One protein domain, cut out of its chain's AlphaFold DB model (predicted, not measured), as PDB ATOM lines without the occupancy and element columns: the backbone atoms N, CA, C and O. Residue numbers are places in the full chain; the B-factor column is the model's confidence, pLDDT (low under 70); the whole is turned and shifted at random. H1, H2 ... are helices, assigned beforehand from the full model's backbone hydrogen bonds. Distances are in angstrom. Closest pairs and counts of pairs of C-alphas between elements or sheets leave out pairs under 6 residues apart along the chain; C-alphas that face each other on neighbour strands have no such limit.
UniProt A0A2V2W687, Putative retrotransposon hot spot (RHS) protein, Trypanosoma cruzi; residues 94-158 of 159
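Overview. This is residues 94 to 158 of the 159 residues of the protein "Putative retrotransposon hot spot (RHS) protein" of Trypanosoma cruzi (UniProt A0A2V2W687). Five short helices ring a small globule: H1 and H5 make a V, coming close where H1 ends and H5 begins, and the very short H2 sits at the V's open end, near both H1 and H5. H3 and H4 form the opposite side of the ring, H4 making a corner with H5, while a long loop, residues 109 to 122, joins H1 to H2. The contacts between helices are few, yet the whole is compact, with a radius of gyration of the C-alphas of 10.5 A. The printed part has 65 residues, with five named helices in the order H1, H2, H3, H4, H5 and no named strand, and its class is all helix. It is rounded, its C-alphas spanning 28 by 24 by 21 A.

Arrangement. H1, residues 101 to 108, is close to but not clearly touching H2, residues 123 to 126; their closest C-alphas, those of Leu 101 and Leu 123, are 5.3 A apart. H1 is also close to but not clearly touching H5, residues 147 to 157; the closest C-alphas, of Glu 108 and Ala 148, are 6.4 A apart. These two helices run opposite ways at a steep tilt of 41 degrees. H2 is close to but not clearly touching H5, the closest C-alphas being those of Glu 124 and Val 156, 5.9 A apart. H2 is close to but not clearly touching H3, residues 130 to 133, with the closest C-alphas, of Phe 126 and Tyr 133, 6.8 A apart. H3 and H4, residues 137 to 144, touch only at the corner by their link, and only just, with 3 pairs of C-alphas within 8 A; the closest, of Thr 131 and Leu 140, are 7.7 A apart. H4 is close to but not clearly touching H5, about perpendicular to it at 81 degrees; the closest C-alphas, of Met 143 and Tyr 149, are 6.6 A apart. H1 is apart from H3 and H4, H2 from H4, and H3 from H5. In H1, H4 and H5 every O i to N i+4 pair is within hydrogen-bond range; H2 and H3 are too short for such a pair, and each has its one O i to N i+3 pair within range.

Along the chain. H1 begins at C-alpha 101, (136.852, 155.199, 79.696), and is 10.4 A long. H2 is 4.9 A and H3 5.6 A long. H4 begins at C-alpha 137, (153.315, 156.771, 76.679), and is 10.4 A long. H5, the longest, is 15.5 A long and ends at C-alpha 157, (137.206, 170.471, 83.500).

Size, cuts and confidence. The two C-alphas farthest apart, those of Val 94 and Gly 138, are 29.7 A apart. The printed part has no cut. The link from H1 to H2 is long; the other three are tight. The mean pLDDT of the printed part is 83.0, and residues 94 to 97 and 158 are under 70.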
ATOM      1  N   VAL A  94     127.221 167.103  80.644       51.72
ATOM      2  CA  VAL A  94     126.563 166.431  81.788       51.72
ATOM      3  C   VAL A  94     126.742 164.908  81.776       51.72
ATOM      4  O   VAL A  94     126.889 164.319  82.839       51.72
ATOM      5  N   ARG A  95     126.814 164.258  80.603       59.84
ATOM      6  CA  ARG A  95     127.035 162.796  80.505       59.84
ATOM      7  C   ARG A  95     128.486 162.388  80.274       59.84
ATOM      8  O   ARG A  95     128.811 161.216  80.432       59.84
ATOM      9  N   VAL A  96     129.374 163.315  79.905       63.28
ATOM     10  CA  VAL A  96     130.790 162.979  79.690       63.28
ATOM     11  C   VAL A  96     131.467 162.548  80.988       63.28
ATOM     12  O   VAL A  96     132.254 161.610  80.956       63.28
ATOM     13  N   LYS A  97     131.115 163.143  82.135       68.38
ATOM     14  CA  LYS A  97     131.681 162.754  83.440       68.38
ATOM     15  C   LYS A  97     131.313 161.319  83.837       68.38
ATOM     16  O   LYS A  97     132.162 160.587  84.334       68.38
ATOM     17  N   GLU A  98     130.083 160.903  83.539       73.75
ATOM     18  CA  GLU A  98     129.547 159.570  83.856       73.75
ATOM     19  C   GLU A  98     129.899 158.496  82.808       73.75
ATOM     20  O   GLU A  98     129.614 157.312  83.004       73.75
ATOM     21  N   LYS A  99     130.525 158.872  81.686       83.06
ATOM     22  CA  LYS A  99     130.909 157.923  80.636       83.06
ATOM     23  C   LYS A  99     132.140 157.117  81.056       83.06
ATOM     24  O   LYS A  99     133.103 157.663  81.595       83.06
ATOM     25  N   LYS A 100     132.130 155.814  80.765       89.06
ATOM     26  CA  LYS A 100     133.260 154.912  81.022       89.06
ATOM     27  C   LYS A 100     134.391 155.135  80.014       89.06
ATOM     28  O   LYS A 100     134.146 155.356  78.826       89.06
ATOM     29  N   LEU A 101     135.632 155.018  80.479       88.56
ATOM     30  CA  LEU A 101     136.852 155.199  79.696       88.56
ATOM     31  C   LEU A 101     136.876 154.254  78.493       88.56
ATOM     32  O   LEU A 101     137.006 154.720  77.369       88.56
ATOM     33  N   ASN A 102     136.672 152.948  78.691       89.75
ATOM     34  CA  ASN A 102     136.690 151.990  77.578       89.75
ATOM     35  C   ASN A 102     135.604 152.258  76.525       89.75
ATOM     36  O   ASN A 102     135.856 152.057  75.336       89.75
ATOM     37  N   ASP A 103     134.430 152.746  76.929       88.50
ATOM     38  CA  ASP A 103     133.364 153.102  75.986       88.50
ATOM     39  C   ASP A 103     133.773 154.319  75.144       88.50
ATOM     40  O   ASP A 103     133.536 154.359  73.937       88.50
ATOM     41  N   PHE A 104     134.442 155.303  75.756       85.38
ATOM     42  CA  PHE A 104     135.035 156.434  75.041       85.38
ATOM     43  C   PHE A 104     136.152 156.000  74.086       85.38
ATOM     44  O   PHE A 104     136.114 156.371  72.914       85.38
ATOM     45  N   LEU A 105     137.103 155.181  74.544       85.81
ATOM     46  CA  LEU A 105     138.207 154.692  73.712       85.81
ATOM     47  C   LEU A 105     137.689 153.910  72.501       85.81
ATOM     48  O   LEU A 105     138.177 154.086  71.387       85.81
ATOM     49  N   THR A 106     136.665 153.080  72.702       87.69
ATOM     50  CA  THR A 106     136.030 152.304  71.629       87.69
ATOM     51  C   THR A 106     135.344 153.211  70.613       87.69
ATOM     52  O   THR A 106     135.548 153.048  69.413       87.69
ATOM     53  N   MET A 107     134.552 154.174  71.086       82.19
ATOM     54  CA  MET A 107     133.688 154.987  70.229       82.19
ATOM     55  C   MET A 107     134.439 156.111  69.502       82.19
ATOM     56  O   MET A 107     134.157 156.375  68.340       82.19
ATOM     57  N   GLU A 108     135.399 156.757  70.166       80.88
ATOM     58  CA  GLU A 108     136.071 157.967  69.663       80.88
ATOM     59  C   GLU A 108     137.509 157.709  69.195       80.88
ATOM     60  O   GLU A 108     138.040 158.452  68.373       80.88
ATOM     61  N   LEU A 109     138.157 156.660  69.714       81.94
ATOM     62  CA  LEU A 109     139.573 156.360  69.464       81.94
ATOM     63  C   LEU A 109     139.788 154.979  68.826       81.94
ATOM     64  O   LEU A 109     140.910 154.467  68.800       81.94
ATOM     65  N   GLY A 110     138.721 154.375  68.289       81.25
ATOM     66  CA  GLY A 110     138.776 153.111  67.550       81.25
ATOM     67  C   GLY A 110     139.216 151.909  68.390       81.25
ATOM     68  O   GLY A 110     139.773 150.959  67.851       81.25
ATOM     69  N   GLY A 111     139.027 151.963  69.710       81.69
ATOM     70  CA  GLY A 111     139.402 150.901  70.646       81.69
ATOM     71  C   GLY A 111     140.867 150.920  71.088       81.69
ATOM     72  O   GLY A 111     141.282 150.037  71.841       81.69
ATOM     73  N   ARG A 112     141.665 151.912  70.670       79.69
ATOM     74  CA  ARG A 112     143.053 152.052  71.143       79.69
ATOM     75  C   ARG A 112     143.091 152.287  72.656       79.69
ATOM     76  O   ARG A 112     142.350 153.111  73.178       79.69
ATOM     77  N   GLY A 113     143.954 151.548  73.356       77.56
ATOM     78  CA  GLY A 113     144.119 151.651  74.813       77.56
ATOM     79  C   GLY A 113     143.035 150.953  75.648       77.56
ATOM     80  O   GLY A 113     143.071 151.049  76.875       77.56
ATOM     81  N   VAL A 114     142.081 150.250  75.023       83.88
ATOM     82  CA  VAL A 114     141.058 149.477  75.744       83.88
ATOM     83  C   VAL A 114     141.716 148.310  76.473       83.88
ATOM     84  O   VAL A 114     142.321 147.430  75.864       83.88
ATOM     85  N   VAL A 115     141.555 148.279  77.793       85.69
ATOM     86  CA  VAL A 115     142.043 147.192  78.652       85.69
ATOM     87  C   VAL A 115     140.959 146.782  79.636       85.69
ATOM     88  O   VAL A 115     140.174 147.612  80.095       85.69
ATOM     89  N   ALA A 116     140.910 145.498  79.997       86.19
ATOM     90  CA  ALA A 116     139.865 144.964  80.875       86.19
ATOM     91  C   ALA A 116     139.796 145.683  82.238       86.19
ATOM     92  O   ALA A 116     138.712 145.863  82.786       86.19
ATOM     93  N   THR A 117     140.934 146.162  82.748       86.69
ATOM     94  CA  THR A 117     141.042 146.877  84.030       86.69
ATOM     95  C   THR A 117     140.386 148.258  84.032       86.69
ATOM     96  O   THR A 117     140.056 148.766  85.096       86.69
ATOM     97  N   ASN A 118     140.173 148.862  82.858       86.31
ATOM     98  CA  ASN A 118     139.627 150.215  82.715       86.31
ATOM     99  C   ASN A 118     138.117 150.222  82.414       86.31
ATOM    100  O   ASN A 118     137.546 151.269  82.105       86.31
ATOM    101  N   ARG A 119     137.455 149.057  82.493       85.44
ATOM    102  CA  ARG A 119     136.046 148.894  82.103       85.44
ATOM    103  C   ARG A 119     135.095 149.771  82.911       85.44
ATOM    104  O   ARG A 119     134.130 150.263  82.345       85.44
ATOM    105  N   ASP A 120     135.377 149.981  84.191       86.88
ATOM    106  CA  ASP A 120     134.515 150.748  85.101       86.88
ATOM    107  C   ASP A 120     135.106 152.109  85.492       86.88
ATOM    108  O   ASP A 120     134.572 152.800  86.356       86.88
ATOM    109  N   VAL A 121     136.200 152.520  84.846       89.19
ATOM    110  CA  VAL A 121     136.826 153.825  85.083       89.19
ATOM    111  C   VAL A 121     135.986 154.900  84.409       89.19
ATOM    112  O   VAL A 121     135.757 154.831  83.207       89.19
ATOM    113  N   LEU A 122     135.540 155.899  85.165       89.94
ATOM    114  CA  LEU A 122     134.844 157.065  84.619       89.94
ATOM    115  C   LEU A 122     135.832 158.029  83.956       89.94
ATOM    116  O   LEU A 122     136.973 158.158  84.405       89.94
ATOM    117  N   LEU A 123     135.392 158.752  82.923       87.25
ATOM    118  CA  LEU A 123     136.224 159.762  82.266       87.25
ATOM    119  C   LEU A 123     136.679 160.852  83.239       87.25
ATOM    120  O   LEU A 123     137.831 161.271  83.173       87.25
ATOM    121  N   GLU A 124     135.827 161.274  84.179       85.69
ATOM    122  CA  GLU A 124     136.224 162.252  85.200       85.69
ATOM    123  C   GLU A 124     137.413 161.773  86.043       85.69
ATOM    124  O   GLU A 124     138.309 162.559  86.345       85.69
ATOM    125  N   GLU A 125     137.455 160.485  86.387       88.81
ATOM    126  CA  GLU A 125     138.565 159.904  87.141       88.81
ATOM    127  C   GLU A 125     139.816 159.746  86.268       88.81
ATOM    128  O   GLU A 125     140.923 160.064  86.697       88.81
ATOM    129  N   PHE A 126     139.636 159.334  85.012       90.44
ATOM    130  CA  PHE A 126     140.721 159.226  84.040       90.44
ATOM    131  C   PHE A 126     141.445 160.561  83.815       90.44
ATOM    132  O   PHE A 126     142.672 160.607  83.860       90.44
ATOM    133  N   PHE A 127     140.710 161.659  83.611       88.38
ATOM    134  CA  PHE A 127     141.304 162.968  83.306       88.38
ATOM    135  C   PHE A 127     142.010 163.640  84.499       88.38
ATOM    136  O   PHE A 127     142.692 164.649  84.292       88.38
ATOM    137  N   LYS A 128     141.888 163.102  85.724       88.56
ATOM    138  CA  LYS A 128     142.702 163.535  86.878       88.56
ATOM    139  C   LYS A 128     144.154 163.086  86.741       88.56
ATOM    140  O   LYS A 128     145.053 163.860  87.054       88.56
ATOM    141  N   ASP A 129     144.367 161.858  86.270       90.25
ATOM    142  CA  ASP A 129     145.693 161.290  86.025       90.25
ATOM    143  C   ASP A 129     145.649 160.224  84.908       90.25
ATOM    144  O   ASP A 129     145.555 159.021  85.180       90.25
ATOM    145  N   PRO A 130     145.745 160.638  83.629       89.38
ATOM    146  CA  PRO A 130     145.684 159.719  82.493       89.38
ATOM    147  C   PRO A 130     146.797 158.663  82.484       89.38
ATOM    148  O   PRO A 130     146.591 157.543  82.008       89.38
ATOM    149  N   THR A 131     147.968 158.996  83.042       90.50
ATOM    150  CA  THR A 131     149.157 158.123  83.040       90.50
ATOM    151  C   THR A 131     148.981 156.886  83.919       90.50
ATOM    152  O   THR A 131     149.593 155.845  83.673       90.50
ATOM    153  N   ARG A 132     148.070 156.954  84.899       90.19
ATOM    154  CA  ARG A 132     147.678 155.815  85.736       90.19
ATOM    155  C   ARG A 132     146.947 154.724  84.952       90.19
ATOM    156  O   ARG A 132     147.066 153.544  85.288       90.19
ATOM    157  N   TYR A 133     146.187 155.112  83.928       88.44
ATOM    158  CA  TYR A 133     145.273 154.226  83.202       88.44
ATOM    159  C   TYR A 133     145.800 153.811  81.829       88.44
ATOM    160  O   TYR A 133     145.517 152.696  81.390       88.44
ATOM    161  N   ILE A 134     146.584 154.673  81.175       87.19
ATOM    162  CA  ILE A 134     147.264 154.385  79.909       87.19
ATOM    163  C   ILE A 134     148.771 154.432  80.168       87.19
ATOM    164  O   ILE A 134     149.374 155.499  80.240       87.19
ATOM    165  N   ARG A 135     149.374 153.249  80.346       84.75
ATOM    166  CA  ARG A 135     150.813 153.108  80.640       84.75
ATOM    167  C   ARG A 135     151.699 153.284  79.411       84.75
ATOM    168  O   ARG A 135     152.875 153.605  79.546       84.75
ATOM    169  N   ASP A 136     151.148 153.024  78.232       86.81
ATOM    170  CA  ASP A 136     151.846 153.252  76.976       86.81
ATOM    171  C   ASP A 136     151.888 154.759  76.698       86.81
ATOM    172  O   ASP A 136     150.876 155.384  76.376       86.81
ATOM    173  N   LYS A 137     153.079 155.338  76.859       85.94
ATOM    174  CA  LYS A 137     153.315 156.771  76.679       85.94
ATOM    175  C   LYS A 137     153.048 157.218  75.241       85.94
ATOM    176  O   LYS A 137     152.486 158.291  75.056       85.94
ATOM    177  N   GLY A 138     153.408 156.399  74.251       86.56
ATOM    178  CA  GLY A 138     153.181 156.717  72.841       86.56
ATOM    179  C   GLY A 138     151.691 156.726  72.518       86.56
ATOM    180  O   GLY A 138     151.186 157.694  71.955       86.56
ATOM    181  N   ALA A 139     150.960 155.711  72.987       84.00
ATOM    182  CA  ALA A 139     149.509 155.661  72.820       84.00
ATOM    183  C   ALA A 139     148.805 156.846  73.502       84.00
ATOM    184  O   ALA A 139     147.872 157.415  72.938       84.00
ATOM    185  N   LEU A 140     149.253 157.247  74.698       88.44
ATOM    186  CA  LEU A 140     148.683 158.397  75.399       88.44
ATOM    187  C   LEU A 140     148.957 159.719  74.662       88.44
ATOM    188  O   LEU A 140     148.044 160.532  74.537       88.44
ATOM    189  N   GLU A 141     150.174 159.925  74.152       88.06
ATOM    190  CA  GLU A 141     150.532 161.114  73.363       88.06
ATOM    191  C   GLU A 141     149.714 161.190  72.062       88.06
ATOM    192  O   GLU A 141     149.143 162.234  71.745       88.06
ATOM    193  N   GLU A 142     149.562 160.071  71.349       85.56
ATOM    194  CA  GLU A 142     148.705 159.983  70.158       85.56
ATOM    195  C   GLU A 142     147.237 160.293  70.467       85.56
ATOM    196  O   GLU A 142     146.579 161.016  69.719       85.56
ATOM    197  N   MET A 143     146.717 159.782  71.587       84.69
ATOM    198  CA  MET A 143     145.360 160.083  72.043       84.69
ATOM    199  C   MET A 143     145.182 161.572  72.361       84.69
ATOM    200  O   MET A 143     144.167 162.156  71.976       84.69
ATOM    201  N   GLN A 144     146.158 162.192  73.030       88.00
ATOM    202  CA  GLN A 144     146.127 163.609  73.412       88.00
ATOM    203  C   GLN A 144     146.123 164.556  72.207       88.00
ATOM    204  O   GLN A 144     145.575 165.652  72.300       88.00
ATOM    205  N   MET A 145     146.669 164.129  71.065       88.44
ATOM    206  CA  MET A 145     146.628 164.898  69.816       88.44
ATOM    207  C   MET A 145     145.253 164.895  69.128       88.44
ATOM    208  O   MET A 145     145.066 165.605  68.142       88.44
ATOM    209  N   THR A 146     144.280 164.113  69.608       84.56
ATOM    210  CA  THR A 146     142.956 164.030  68.973       84.56
ATOM    211  C   THR A 146     141.999 165.130  69.437       84.56
ATOM    212  O   THR A 146     141.884 165.434  70.626       84.56
ATOM    213  N   ASP A 147     141.197 165.650  68.504       80.44
ATOM    214  CA  ASP A 147     140.116 166.597  68.818       80.44
ATOM    215  C   ASP A 147     139.098 166.011  69.809       80.44
ATOM    216  O   ASP A 147     138.530 166.728  70.636       80.44
ATOM    217  N   ALA A 148     138.868 164.694  69.757       81.81
ATOM    218  CA  ALA A 148     137.984 164.002  70.686       81.81
ATOM    219  C   ALA A 148     138.483 164.113  72.135       81.81
ATOM    220  O   ALA A 148     137.693 164.459  73.017       81.81
ATOM    221  N   TYR A 149     139.782 163.896  72.375       84.56
ATOM    222  CA  TYR A 149     140.389 164.054  73.697       84.56
ATOM    223  C   TYR A 149     140.246 165.494  74.206       84.56
ATOM    224  O   TYR A 149     139.750 165.706  75.313       84.56
ATOM    225  N   ALA A 150     140.569 166.491  73.374       83.38
ATOM    226  CA  ALA A 150     140.484 167.906  73.748       83.38
ATOM    227  C   ALA A 150     139.050 168.358  74.090       83.38
ATOM    228  O   ALA A 150     138.838 169.131  75.030       83.38
ATOM    229  N   ARG A 151     138.040 167.875  73.352       79.62
ATOM    230  CA  ARG A 151     136.623 168.151  73.650       79.62
ATOM    231  C   ARG A 151     136.202 167.558  74.994       79.62
ATOM    232  O   ARG A 151     135.555 168.251  75.780       79.62
ATOM    233  N   MET A 152     136.582 166.308  75.261       78.62
ATOM    234  CA  MET A 152     136.215 165.616  76.500       78.62
ATOM    235  C   MET A 152     136.926 166.197  77.720       78.62
ATOM    236  O   MET A 152     136.288 166.414  78.748       78.62
ATOM    237  N   GLU A 153     138.210 166.530  77.603       83.50
ATOM    238  CA  GLU A 153     138.965 167.166  78.684       83.50
ATOM    239  C   GLU A 153     138.332 168.507  79.087       83.50
ATOM    240  O   GLU A 153     138.133 168.772  80.275       83.50
ATOM    241  N   ARG A 154     137.935 169.332  78.106       79.81
ATOM    242  CA  ARG A 154     137.204 170.582  78.369       79.81
ATOM    243  C   ARG A 154     135.864 170.316  79.050       79.81
ATOM    244  O   ARG A 154     135.549 170.982  80.029       79.81
ATOM    245  N   ALA A 155     135.097 169.338  78.575       75.88
ATOM    246  CA  ALA A 155     133.798 168.993  79.152       75.88
ATOM    247  C   ALA A 155     133.895 168.512  80.614       75.88
ATOM    248  O   ALA A 155     133.027 168.835  81.423       75.88
ATOM    249  N   VAL A 156     134.961 167.789  80.975       74.88
ATOM    250  CA  VAL A 156     135.208 167.357  82.361       74.88
ATOM    251  C   VAL A 156     135.687 168.515  83.243       74.88
ATOM    252  O   VAL A 156     135.258 168.613  84.395       74.88
ATOM    253  N   ARG A 157     136.551 169.400  82.722       70.56
ATOM    254  CA  ARG A 157     137.206 170.471  83.500       70.56
ATOM    255  C   ARG A 157     136.390 171.754  83.668       70.56
ATOM    256  O   ARG A 157     136.737 172.558  84.530       70.56
ATOM    257  N   VAL A 158     135.332 171.969  82.887       62.44
ATOM    258  CA  VAL A 158     134.413 173.097  83.112       62.44
ATOM    259  C   VAL A 158     133.623 172.831  84.402       62.44
ATOM    260  O   VAL A 158     132.894 171.840  84.517       62.44
TER     261      VAL A 158